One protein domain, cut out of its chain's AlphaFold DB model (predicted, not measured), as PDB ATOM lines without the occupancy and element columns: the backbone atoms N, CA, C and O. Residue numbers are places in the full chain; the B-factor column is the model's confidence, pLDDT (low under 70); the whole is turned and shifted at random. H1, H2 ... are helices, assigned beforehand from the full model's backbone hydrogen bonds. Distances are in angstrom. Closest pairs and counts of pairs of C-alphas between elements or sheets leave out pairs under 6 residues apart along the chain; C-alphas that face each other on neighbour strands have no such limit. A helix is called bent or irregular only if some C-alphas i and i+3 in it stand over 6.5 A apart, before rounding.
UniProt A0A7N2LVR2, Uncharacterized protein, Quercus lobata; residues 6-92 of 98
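AT A GLANCE: This is residues 6 to 92 of the 98 residues of an uncharacterized protein of Quercus lobata (UniProt A0A7N2LVR2). The long helix H4 runs through the middle of this domain, with H5 running back alongside it at one side and H6 packed on it at another side. The short helices H1, H2 and H3 make a loose group on the H6 side of H4, away from H5, and the long link of residues 73 to 86 runs from H5 past the beginning of H4 and back to H6. The printed part has 87 residues with six named helices, H1 to H6 in order along the chain, and no named strand; the class is all helix. The whole is compact, with a radius of gyration of the C-alphas of 13.2 A, and its outline is rounded, spanning 32 by 30 by 21 A.

HOW THE PARTS SIT: Begin with H1, residues 6 to 12, which touches no helix. It is close to but not clearly touching H2, residues 15 to 19; their closest C-alphas, those of Tyr 11 and Phe 17, are 6.8 A apart. Go on to H3, residues 24 to 27, which is also close to but not clearly touching H1; here the closest C-alphas are those of Leu 8 and Val 27, at 7.9 A. The long helix H4, residues 37 to 53, is apart from H1 and H2; it is only just apart from H3, with the closest C-alphas at 8.4 A. Look next at H5, residues 64 to 72: it and H4 form a helical hairpin, running opposite ways at a shallow tilt of 8 degrees. They only just touch, with 3 pairs of C-alphas within 8 A, and H4 does so with residues 45 to 49 alone; the closest C-alphas are those of Ile 49 and Ile 67, at 7.1 A. Last comes H6, residues 87 to 91, which touches H4 with 7 pairs of C-alphas within 8 A, the closest being those of Lys 48 and Val 90, at 5.4 A. H6 and H2 only just touch, with 3 such pairs; Thr 18 and Gly 88 have the closest C-alphas, 6.3 A apart. H6 and H3 are close but not clearly touching, with the C-alphas of Leu 24 and Leu 87 closest at 5.5 A. In the backbone, every O i to N i+4 pair is within hydrogen-bond range in H1, H5 and H6, while in H4 it is 12 of 13. In H2 it is 0 of 1, with 1 of 2 O i to N i+3 pairs within range; H3 is too short for an O i to N i+4 pair, and its one O i to N i+3 pair is within range.

IN THESE COORDINATES: Find C-alpha 6 at (-2.272, 19.250, 15.403); from there H1 runs 9.8 A to C-alpha 12. H2 measures 8.3 A and is only just irregular, with C-alphas 15 and 18 at 6.9 A; H3 measures 5.3 A. Find C-alpha 37 at (-28.515, 6.208, 11.269); from there H4 runs 25.1 A to C-alpha 53 at (-3.885, 8.221, 6.879). H5 then runs 12.0 A from Met 64 to Ser 72. H6 measures 6.4 A and ends at C-alpha 91, at (-8.135, 2.635, 15.090).

THE WHOLE: The C-alphas of Ser 33 and Gln 59, the two farthest apart, are 34.9 A from each other. The printed part has no cut. The links from H1 to H2 and from H2 to H3 are tight, those from H3 to H4 and from H4 to H5 are short, and the link from H5 to H6, residues 73 to 86, is long. The mean pLDDT of the printed part is 78.6; look for values under 70 at residues 15 to 20, 76 to 81 and 91 to 92.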
ATOM      1  N   GLY A   6      -3.606  19.342  14.793       79.19
ATOM      2  CA  GLY A   6      -2.272  19.250  15.403       79.19
ATOM      3  C   GLY A   6      -2.273  18.614  16.800       79.19
ATOM      4  O   GLY A   6      -1.349  17.874  17.146       79.19
ATOM      5  N   ASP A   7      -3.337  18.836  17.572       81.44
ATOM      6  CA  ASP A   7      -3.502  18.242  18.901       81.44
ATOM      7  C   ASP A   7      -3.856  16.761  18.770       81.44
ATOM      8  O   ASP A   7      -3.293  15.924  19.476       81.44
ATOM      9  N   LEU A   8      -4.711  16.432  17.793       78.88
ATOM     10  CA  LEU A   8      -5.027  15.055  17.432       78.88
ATOM     11  C   LEU A   8      -3.756  14.295  17.035       78.88
ATOM     12  O   LEU A   8      -3.495  13.231  17.578       78.88
ATOM     13  N   PHE A   9      -2.912  14.849  16.160       76.69
ATOM     14  CA  PHE A   9      -1.635  14.227  15.784       76.69
ATOM     15  C   PHE A   9      -0.710  13.997  16.978       76.69
ATOM     16  O   PHE A   9      -0.119  12.926  17.111       76.69
ATOM     17  N   SER A  10      -0.599  14.992  17.856       78.00
ATOM     18  CA  SER A  10       0.231  14.902  19.059       78.00
ATOM     19  C   SER A  10      -0.284  13.820  20.016       78.00
ATOM     20  O   SER A  10       0.505  13.099  20.626       78.00
ATOM     21  N   TYR A  11      -1.608  13.663  20.103       75.81
ATOM     22  CA  TYR A  11      -2.271  12.624  20.886       75.81
ATOM     23  C   TYR A  11      -2.083  11.223  20.279       75.81
ATOM     24  O   TYR A  11      -1.683  10.301  20.988       75.81
ATOM     25  N   LEU A  12      -2.289  11.078  18.964       73.38
ATOM     26  CA  LEU A  12      -2.097   9.834  18.205       73.38
ATOM     27  C   LEU A  12      -0.634   9.360  18.221       73.38
ATOM     28  O   LEU A  12      -0.365   8.164  18.236       73.38
ATOM     29  N   SER A  13       0.322  10.292  18.233       71.81
ATOM     30  CA  SER A  13       1.753   9.980  18.313       71.81
ATOM     31  C   SER A  13       2.224   9.644  19.736       71.81
ATOM     32  O   SER A  13       3.379   9.257  19.919       71.81
ATOM     33  N   SER A  14       1.374   9.816  20.752       70.19
ATOM     34  CA  SER A  14       1.691   9.497  22.143       70.19
ATOM     35  C   SER A  14       1.463   8.011  22.436       70.19
ATOM     36  O   SER A  14       0.555   7.389  21.892       70.19
ATOM     37  N   SER A  15       2.201   7.448  23.400       60.41
ATOM     38  CA  SER A  15       1.993   6.071  23.890       60.41
ATOM     39  C   SER A  15       0.583   5.812  24.459       60.41
ATOM     40  O   SER A  15       0.249   4.670  24.756       60.41
ATOM     41  N   LYS A  16      -0.241   6.857  24.617       59.56
ATOM     42  CA  LYS A  16      -1.657   6.784  25.010       59.56
ATOM     43  C   LYS A  16      -2.579   6.307  23.885       59.56
ATOM     44  O   LYS A  16      -3.728   5.979  24.152       59.56
ATOM     45  N   PHE A  17      -2.082   6.227  22.651       59.03
ATOM     46  CA  PHE A  17      -2.869   5.853  21.478       59.03
ATOM     47  C   PHE A  17      -3.583   4.493  21.605       59.03
ATOM     48  O   PHE A  17      -4.688   4.315  21.104       59.03
ATOM     49  N   THR A  18      -2.998   3.545  22.333       54.53
ATOM     50  CA  THR A  18      -3.566   2.204  22.556       54.53
ATOM     51  C   THR A  18      -4.598   2.141  23.687       54.53
ATOM     52  O   THR A  18      -5.253   1.121  23.856       54.53
ATOM     53  N   THR A  19      -4.758   3.221  24.458       55.62
ATOM     54  CA  THR A  19      -5.680   3.342  25.608       55.62
ATOM     55  C   THR A  19      -6.647   4.510  25.414       55.62
ATOM     56  O   THR A  19      -7.072   5.149  26.369       55.62
ATOM     57  N   CYS A  20      -6.937   4.857  24.155       64.38
ATOM     58  CA  CYS A  20      -7.699   6.051  23.811       64.38
ATOM     59  C   CYS A  20      -9.139   6.010  24.348       64.38
ATOM     60  O   CYS A  20     -10.039   5.636  23.610       64.38
ATOM     61  N   ASP A  21      -9.370   6.523  25.557       71.62
ATOM     62  CA  ASP A  21     -10.713   6.771  26.118       71.62
ATOM     63  C   ASP A  21     -11.411   7.994  25.491       71.62
ATOM     64  O   ASP A  21     -12.556   8.317  25.811       71.62
ATOM     65  N   MET A  22     -10.724   8.717  24.601       81.56
ATOM     66  CA  MET A  22     -11.283   9.888  23.932       81.56
ATOM     67  C   MET A  22     -12.423   9.473  23.003       81.56
ATOM     68  O   MET A  22     -12.237   8.619  22.137       81.56
ATOM     69  N   LEU A  23     -13.583  10.115  23.133       85.00
ATOM     70  CA  LEU A  23     -14.742   9.802  22.307       85.00
ATOM     71  C   LEU A  23     -14.630  10.457  20.932       85.00
ATOM     72  O   LEU A  23     -14.214  11.609  20.792       85.00
ATOM     73  N   LEU A  24     -15.096   9.749  19.905       83.50
ATOM     74  CA  LEU A  24     -15.117  10.256  18.535       83.50
ATOM     75  C   LEU A  24     -15.909  11.569  18.426       83.50
ATOM     76  O   LEU A  24     -15.505  12.476  17.704       83.50
ATOM     77  N   LYS A  25     -16.997  11.717  19.195       84.06
ATOM     78  CA  LYS A  25     -17.804  12.949  19.237       84.06
ATOM     79  C   LYS A  25     -17.008  14.195  19.654       84.06
ATOM     80  O   LYS A  25     -17.371  15.291  19.246       84.06
ATOM     81  N   ASP A  26     -15.950  14.026  20.451       83.75
ATOM     82  CA  ASP A  26     -15.131  15.134  20.952       83.75
ATOM     83  C   ASP A  26     -14.115  15.593  19.892       83.75
ATOM     84  O   ASP A  26     -13.671  16.742  19.902       83.75
ATOM     85  N   VAL A  27     -13.782  14.707  18.944       84.50
ATOM     86  CA  VAL A  27     -12.958  15.015  17.766       84.50
ATOM     87  C   VAL A  27     -13.782  15.730  16.693       84.50
ATOM     88  O   VAL A  27     -13.292  16.671  16.067       84.50
ATOM     89  N   LEU A  28     -15.026  15.290  16.473       84.12
ATOM     90  CA  LEU A  28     -15.923  15.859  15.463       84.12
ATOM     91  C   LEU A  28     -16.263  17.330  15.756       84.12
ATOM     92  O   LEU A  28     -16.200  17.802  16.893       84.12
ATOM     93  N   ASP A  29     -16.654  18.083  14.721       85.88
ATOM     94  CA  ASP A  29     -17.086  19.465  14.928       85.88
ATOM     95  C   ASP A  29     -18.398  19.514  15.720       85.88
ATOM     96  O   ASP A  29     -19.484  19.283  15.192       85.88
ATOM     97  N   GLN A  30     -18.285  19.898  16.990       81.50
ATOM     98  CA  GLN A  30     -19.402  20.033  17.927       81.50
ATOM     99  C   GLN A  30     -20.441  21.098  17.526       81.50
ATOM    100  O   GLN A  30     -21.482  21.209  18.166       81.50
ATOM    101  N   ARG A  31     -20.166  21.931  16.508       84.94
ATOM    102  CA  ARG A  31     -21.158  22.876  15.959       84.94
ATOM    103  C   ARG A  31     -22.214  22.177  15.106       84.94
ATOM    104  O   ARG A  31     -23.258  22.768  14.843       84.94
ATOM    105  N   LEU A  32     -21.924  20.964  14.644       82.75
ATOM    106  CA  LEU A  32     -22.830  20.155  13.848       82.75
ATOM    107  C   LEU A  32     -23.633  19.230  14.758       82.75
ATOM    108  O   LEU A  32     -23.113  18.661  15.718       82.75
ATOM    109  N   SER A  33     -24.910  19.048  14.423       82.25
ATOM    110  CA  SER A  33     -25.739  18.025  15.050       82.25
ATOM    111  C   SER A  33     -25.102  16.660  14.829       82.25
ATOM    112  O   SER A  33     -24.720  16.326  13.704       82.25
ATOM    113  N   LEU A  34     -25.009  15.864  15.892       79.88
ATOM    114  CA  LEU A  34     -24.410  14.544  15.788       79.88
ATOM    115  C   LEU A  34     -25.227  13.695  14.795       79.88
ATOM    116  O   LEU A  34     -26.450  13.601  14.939       79.88
ATOM    117  N   PRO A  35     -24.586  13.104  13.775       79.50
ATOM    118  CA  PRO A  35     -25.312  12.352  12.769       79.50
ATOM    119  C   PRO A  35     -25.904  11.075  13.373       79.50
ATOM    120  O   PRO A  35     -25.331  10.463  14.274       79.50
ATOM    121  N   ILE A  36     -27.051  10.658  12.838       80.69
ATOM    122  CA  ILE A  36     -27.774   9.440  13.231       80.69
ATOM    123  C   ILE A  36     -27.910   8.488  12.034       80.69
ATOM    124  O   ILE A  36     -27.784   8.903  10.878       80.69
ATOM    125  N   ASN A  37     -28.194   7.209  12.294       81.19
ATOM    126  CA  ASN A  37     -28.515   6.208  11.269       81.19
ATOM    127  C   ASN A  37     -27.421   6.037  10.183       81.19
ATOM    128  O   ASN A  37     -26.277   5.706  10.480       81.19
ATOM    129  N   GLN A  38     -27.768   6.197   8.899       80.81
ATOM    130  CA  GLN A  38     -26.847   6.028   7.764       80.81
ATOM    131  C   GLN A  38     -25.707   7.053   7.780       80.81
ATOM    132  O   GLN A  38     -24.553   6.679   7.593       80.81
ATOM    133  N   VAL A  39     -26.005   8.319   8.079       83.94
ATOM    134  CA  VAL A  39     -24.990   9.386   8.089       83.94
ATOM    135  C   VAL A  39     -23.946   9.116   9.171       83.94
ATOM    136  O   VAL A  39     -22.753   9.318   8.958       83.94
ATOM    137  N   ALA A  40     -24.376   8.566  10.311       83.69
ATOM    138  CA  ALA A  40     -23.473   8.180  11.388       83.69
ATOM    139  C   ALA A  40     -22.421   7.152  10.930       83.69
ATOM    140  O   ALA A  40     -21.251   7.232  11.303       83.69
ATOM    141  N   ARG A  41     -22.829   6.209  10.074       81.38
ATOM    142  CA  ARG A  41     -21.947   5.176   9.512       81.38
ATOM    143  C   ARG A  41     -20.946   5.737   8.526       81.38
ATOM    144  O   ARG A  41     -19.791   5.319   8.502       81.38
ATOM    145  N   GLU A  42     -21.393   6.665   7.695       84.88
ATOM    146  CA  GLU A  42     -20.520   7.316   6.730       84.88
ATOM    147  C   GLU A  42     -19.441   8.121   7.430       84.88
ATOM    148  O   GLU A  42     -18.262   7.923   7.140       84.88
ATOM    149  N   VAL A  43     -19.833   8.912   8.429       86.81
ATOM    150  CA  VAL A  43     -18.897   9.675   9.253       86.81
ATOM    151  C   VAL A  43     -17.928   8.759   9.995       86.81
ATOM    152  O   VAL A  43     -16.733   9.040   9.990       86.81
ATOM    153  N   LEU A  44     -18.389   7.634  10.559       85.12
ATOM    154  CA  LEU A  44     -17.493   6.683  11.220       85.12
ATOM    155  C   LEU A  44     -16.436   6.122  10.262       85.12
ATOM    156  O   LEU A  44     -15.256   6.146  10.592       85.12
ATOM    157  N   SER A  45     -16.816   5.627   9.081       84.19
ATOM    158  CA  SER A  45     -15.813   5.089   8.148       84.19
ATOM    159  C   SER A  45     -14.878   6.166   7.620       84.19
ATOM    160  O   SER A  45     -13.691   5.904   7.466       84.19
ATOM    161  N   ILE A  46     -15.380   7.376   7.356       87.12
ATOM    162  CA  ILE A  46     -14.522   8.491   6.940       87.12
ATOM    163  C   ILE A  46     -13.523   8.815   8.053       87.12
ATOM    164  O   ILE A  46     -12.346   8.999   7.761       87.12
ATOM    165  N   ALA A  47     -13.951   8.806   9.319       86.25
ATOM    166  CA  ALA A  47     -13.057   8.980  10.458       86.25
ATOM    167  C   ALA A  47     -12.006   7.861  10.540       86.25
ATOM    168  O   ALA A  47     -10.823   8.164  10.682       86.25
ATOM    169  N   LYS A  48     -12.402   6.588  10.371       83.88
ATOM    170  CA  LYS A  48     -11.477   5.436  10.318       83.88
ATOM    171  C   LYS A  48     -10.405   5.620   9.249       83.88
ATOM    172  O   LYS A  48      -9.215   5.523   9.537       83.88
ATOM    173  N   ILE A  49     -10.835   5.935   8.027       85.88
ATOM    174  CA  ILE A  49      -9.934   6.187   6.902       85.88
ATOM    175  C   ILE A  49      -9.004   7.353   7.245       85.88
ATOM    176  O   ILE A  49      -7.787   7.196   7.182       85.88
ATOM    177  N   ALA A  50      -9.561   8.497   7.652       86.69
ATOM    178  CA  ALA A  50      -8.801   9.704   7.956       86.69
ATOM    179  C   ALA A  50      -7.729   9.451   9.019       86.69
ATOM    180  O   ALA A  50      -6.600   9.879   8.824       86.69
ATOM    181  N   ILE A  51      -8.035   8.713  10.089       80.56
ATOM    182  CA  ILE A  51      -7.064   8.380  11.140       80.56
ATOM    183  C   ILE A  51      -5.982   7.428  10.622       80.56
ATOM    184  O   ILE A  51      -4.803   7.646  10.899       80.56
ATOM    185  N   ALA A  52      -6.338   6.424   9.815       82.31
ATOM    186  CA  ALA A  52      -5.363   5.515   9.211       82.31
ATOM    187  C   ALA A  52      -4.370   6.246   8.282       82.31
ATOM    188  O   ALA A  52      -3.200   5.869   8.195       82.31
ATOM    189  N   PHE A  53      -4.785   7.341   7.636       83.38
ATOM    190  CA  PHE A  53      -3.885   8.221   6.879       83.38
ATOM    191  C   PHE A  53      -2.842   8.933   7.747       83.38
ATOM    192  O   PHE A  53      -1.735   9.198   7.273       83.38
ATOM    193  N   LEU A  54      -3.181   9.248   9.000       78.94
ATOM    194  CA  LEU A  54      -2.293   9.951   9.932       78.94
ATOM    195  C   LEU A  54      -1.222   9.028  10.528       78.94
ATOM    196  O   LEU A  54      -0.350   9.497  11.260       78.94
ATOM    197  N   HIS A  55      -1.257   7.729  10.211       76.00
ATOM    198  CA  HIS A  55      -0.313   6.763  10.746       76.00
ATOM    199  C   HIS A  55       1.134   7.128  10.372       76.00
ATOM    200  O   HIS A  55       1.469   7.401   9.211       76.00
ATOM    201  N   THR A  56       2.020   7.134  11.368       75.31
ATOM    202  CA  THR A  56       3.429   7.519  11.193       75.31
ATOM    203  C   THR A  56       4.182   6.520  10.318       75.31
ATOM    204  O   THR A  56       5.013   6.927   9.510       75.31
ATOM    205  N   ILE A  57       3.835   5.229  10.410       79.81
ATOM    206  CA  ILE A  57       4.361   4.163   9.543       79.81
ATOM    207  C   ILE A  57       3.675   4.233   8.166       79.81
ATOM    208  O   ILE A  57       2.472   3.975   8.095       79.81
ATOM    209  N   PRO A  58       4.406   4.516   7.068       81.50
ATOM    210  CA  PRO A  58       3.814   4.674   5.737       81.50
ATOM    211  C   PRO A  58       3.087   3.429   5.224       81.50
ATOM    212  O   PRO A  58       2.060   3.558   4.569       81.50
ATOM    213  N   GLN A  59       3.586   2.234   5.554       83.38
ATOM    214  CA  GLN A  59       3.013   0.961   5.093       83.38
ATOM    215  C   GLN A  59       1.683   0.600   5.763       83.38
ATOM    216  O   GLN A  59       0.949  -0.242   5.259       83.38
ATOM    217  N   SER A  60       1.369   1.229   6.896       80.88
ATOM    218  CA  SER A  60       0.083   1.062   7.578       80.88
ATOM    219  C   SER A  60      -0.996   1.990   7.017       80.88
ATOM    220  O   SER A  60      -2.160   1.859   7.385       80.88
ATOM    221  N   ARG A  61      -0.630   2.945   6.149       85.62
ATOM    222  CA  ARG A  61      -1.590   3.860   5.528       85.62
ATOM    223  C   ARG A  61      -2.378   3.122   4.443       85.62
ATOM    224  O   ARG A  61      -1.794   2.339   3.691       85.62
ATOM    225  N   PRO A  62      -3.687   3.375   4.316       86.00
ATOM    226  CA  PRO A  62      -4.500   2.718   3.307       86.00
ATOM    227  C   PRO A  62      -4.128   3.195   1.897       86.00
ATOM    228  O   PRO A  62      -3.759   4.350   1.679       86.00
ATOM    229  N   THR A  63      -4.260   2.307   0.912       90.06
ATOM    230  CA  THR A  63      -4.101   2.663  -0.506       90.06
ATOM    231  C   THR A  63      -5.376   3.311  -1.043       90.06
ATOM    232  O   THR A  63      -6.472   3.044  -0.548       90.06
ATOM    233  N   MET A  64      -5.279   4.104  -2.119       91.75
ATOM    234  CA  MET A  64      -6.482   4.652  -2.769       91.75
ATOM    235  C   MET A  64      -7.449   3.577  -3.263       91.75
ATOM    236  O   MET A  64      -8.658   3.790  -3.245       91.75
ATOM    237  N   GLN A  65      -6.946   2.403  -3.639       91.50
ATOM    238  CA  GLN A  65      -7.804   1.276  -3.977       91.50
ATOM    239  C   GLN A  65      -8.623   0.821  -2.762       91.50
ATOM    240  O   GLN A  65      -9.844   0.720  -2.868       91.50
ATOM    241  N   HIS A  66      -7.982   0.631  -1.606       86.94
ATOM    242  CA  HIS A  66      -8.668   0.266  -0.365       86.94
ATOM    243  C   HIS A  66      -9.711   1.320   0.031       86.94
ATOM    244  O   HIS A  66     -10.848   0.990   0.345       86.94
ATOM    245  N   ILE A  67      -9.359   2.603  -0.079       88.44
ATOM    246  CA  ILE A  67     -10.268   3.718   0.217       88.44
ATOM    247  C   ILE A  67     -11.468   3.714  -0.727       88.44
ATOM    248  O   ILE A  67     -12.600   3.850  -0.277       88.44
ATOM    249  N   SER A  68     -11.244   3.529  -2.029       89.50
ATOM    250  CA  SER A  68     -12.332   3.479  -3.010       89.50
ATOM    251  C   SER A  68     -13.297   2.323  -2.740       89.50
ATOM    252  O   SER A  68     -14.507   2.485  -2.889       89.50
ATOM    253  N   GLN A  69     -12.777   1.179  -2.286       87.88
ATOM    254  CA  GLN A  69     -13.577   0.013  -1.927       87.88
ATOM    255  C   GLN A  69     -14.392   0.277  -0.658       87.88
ATOM    256  O   GLN A  69     -15.598   0.059  -0.665       87.88
ATOM    257  N   GLU A  70     -13.767   0.819   0.388       84.44
ATOM    258  CA  GLU A  70     -14.429   1.141   1.659       84.44
ATOM    259  C   GLU A  70     -15.519   2.217   1.499       84.44
ATOM    260  O   GLU A  70     -16.564   2.168   2.150       84.44
ATOM    261  N   LEU A  71     -15.306   3.187   0.602       84.88
ATOM    262  CA  LEU A  71     -16.300   4.215   0.272       84.88
ATOM    263  C   LEU A  71     -17.458   3.675  -0.579       84.88
ATOM    264  O   LEU A  71     -18.565   4.194  -0.483       84.88
ATOM    265  N   SER A  72     -17.209   2.653  -1.400       86.31
ATOM    266  CA  SER A  72     -18.217   2.008  -2.253       86.31
ATOM    267  C   SER A  72     -19.017   0.925  -1.512       86.31
ATOM    268  O   SER A  72     -20.149   0.606  -1.879       86.31
ATOM    269  N   ALA A  73     -18.448   0.354  -0.448       82.56
ATOM    270  CA  ALA A  73     -19.059  -0.725   0.308       82.56
ATOM    271  C   ALA A  73     -20.339  -0.284   1.038       82.56
ATOM    272  O   ALA A  73     -20.413   0.768   1.679       82.56
ATOM    273  N   GLN A  74     -21.354  -1.149   0.997       75.00
ATOM    274  CA  GLN A  74     -22.574  -0.966   1.773       75.00
ATOM    275  C   GLN A  74     -22.294  -1.320   3.241       75.00
ATOM    276  O   GLN A  74     -21.846  -2.421   3.553       75.00
ATOM    277  N   LYS A  75     -22.530  -0.373   4.152       73.81
ATOM    278  CA  LYS A  75     -22.126  -0.516   5.560       73.81
ATOM    279  C   LYS A  75     -23.203  -1.221   6.386       73.81
ATOM    280  O   LYS A  75     -24.372  -0.849   6.247       73.81
ATOM    281  N   PRO A  76     -22.850  -2.155   7.288       67.31
ATOM    282  CA  PRO A  76     -23.814  -2.807   8.173       67.31
ATOM    283  C   PRO A  76     -24.497  -1.797   9.097       67.31
ATOM    284  O   PRO A  76     -23.989  -0.697   9.302       67.31
ATOM    285  N   HIS A  77     -25.659  -2.159   9.642       65.12
ATOM    286  CA  HIS A  77     -26.420  -1.295  10.543       65.12
ATOM    287  C   HIS A  77     -25.591  -0.959  11.785       65.12
ATOM    288  O   HIS A  77     -25.110  -1.850  12.481       65.12
ATOM    289  N   LEU A  78     -25.439   0.333  12.069       67.69
ATOM    290  CA  LEU A  78     -24.763   0.801  13.269       67.69
ATOM    291  C   LEU A  78     -25.853   1.145  14.283       67.69
ATOM    292  O   LEU A  78     -26.677   2.016  13.983       67.69
ATOM    293  N   PRO A  79     -25.924   0.464  15.440       58.47
ATOM    294  CA  PRO A  79     -26.767   0.945  16.526       58.47
ATOM    295  C   PRO A  79     -26.265   2.347  16.871       58.47
ATOM    296  O   PRO A  79     -25.057   2.540  16.899       58.47
ATOM    297  N   ASN A  80     -27.147   3.334  17.048       59.97
ATOM    298  CA  ASN A  80     -26.779   4.735  17.294       59.97
ATOM    299  C   ASN A  80     -25.772   4.849  18.459       59.97
ATOM    300  O   ASN A  80     -26.186   4.949  19.603       59.97
ATOM    301  N   THR A  81     -24.467   4.798  18.178       67.50
ATOM    302  CA  THR A  81     -23.387   4.639  19.178       67.50
ATOM    303  C   THR A  81     -22.202   5.556  18.898       67.50
ATOM    304  O   THR A  81     -21.207   5.515  19.609       67.50
ATOM    305  N   LEU A  82     -22.300   6.472  17.923       75.00
ATOM    306  CA  LEU A  82     -21.235   7.453  17.659       75.00
ATOM    307  C   LEU A  82     -20.812   8.254  18.900       75.00
ATOM    308  O   LEU A  82     -19.687   8.734  18.969       75.00
ATOM    309  N   PHE A  83     -21.710   8.407  19.873       74.75
ATOM    310  CA  PHE A  83     -21.450   9.115  21.122       74.75
ATOM    311  C   PHE A  83     -20.721   8.280  22.186       74.75
ATOM    312  O   PHE A  83     -20.255   8.870  23.162       74.75
ATOM    313  N   THR A  84     -20.636   6.955  22.022       79.81
ATOM    314  CA  THR A  84     -19.901   6.040  22.914       79.81
ATOM    315  C   THR A  84     -18.625   5.491  22.291       79.81
ATOM    316  O   THR A  84     -17.776   5.021  23.033       79.81
ATOM    317  N   ILE A  85     -18.490   5.546  20.961       82.94
ATOM    318  CA  ILE A  85     -17.302   5.047  20.265       82.94
ATOM    319  C   ILE A  85     -16.089   5.887  20.658       82.94
ATOM    320  O   ILE A  85     -16.063   7.112  20.485       82.94
ATOM    321  N   THR A  86     -15.075   5.199  21.149       85.38
ATOM    322  CA  THR A  86     -13.768   5.754  21.470       85.38
ATOM    323  C   THR A  86     -12.857   5.774  20.246       85.38
ATOM    324  O   THR A  86     -13.031   5.017  19.293       85.38
ATOM    325  N   LEU A  87     -11.841   6.634  20.257       79.25
ATOM    326  CA  LEU A  87     -10.871   6.739  19.171       79.25
ATOM    327  C   LEU A  87     -10.050   5.448  19.013       79.25
ATOM    328  O   LEU A  87      -9.656   5.118  17.899       79.25
ATOM    329  N   GLY A  88      -9.849   4.690  20.097       75.56
ATOM    330  CA  GLY A  88      -9.196   3.378  20.052       75.56
ATOM    331  C   GLY A  88      -9.982   2.364  19.217       75.56
ATOM    332  O   GLY A  88      -9.410   1.695  18.361       75.56
ATOM    333  N   GLU A  89     -11.309   2.330  19.367       76.25
ATOM    334  CA  GLU A  89     -12.201   1.468  18.571       76.25
ATOM    335  C   GLU A  89     -12.269   1.869  17.086       76.25
ATOM    336  O   GLU A  89     -12.616   1.067  16.217       76.25
ATOM    337  N   VAL A  90     -11.948   3.126  16.769       76.88
ATOM    338  CA  VAL A  90     -11.857   3.617  15.384       76.88
ATOM    339  C   VAL A  90     -10.544   3.168  14.727       76.88
ATOM    340  O   VAL A  90     -10.492   2.991  13.511       76.88
ATOM    341  N   VAL A  91      -9.499   2.957  15.525       68.50
ATOM    342  CA  VAL A  91      -8.135   2.635  15.090       68.50
ATOM    343  C   VAL A  91      -7.891   1.133  14.970       68.50
ATOM    344  O   VAL A  91      -7.136   0.720  14.088       68.50
ATOM    345  N   ASP A  92      -8.486   0.324  15.849       58.59
ATOM    346  CA  ASP A  92      -8.234  -1.116  15.900       58.59
ATOM    347  C   ASP A  92      -8.880  -1.838  14.708       58.59
ATOM    348  O   ASP A  92     -10.013  -2.318  14.731       58.59
TER     349      ASP A  92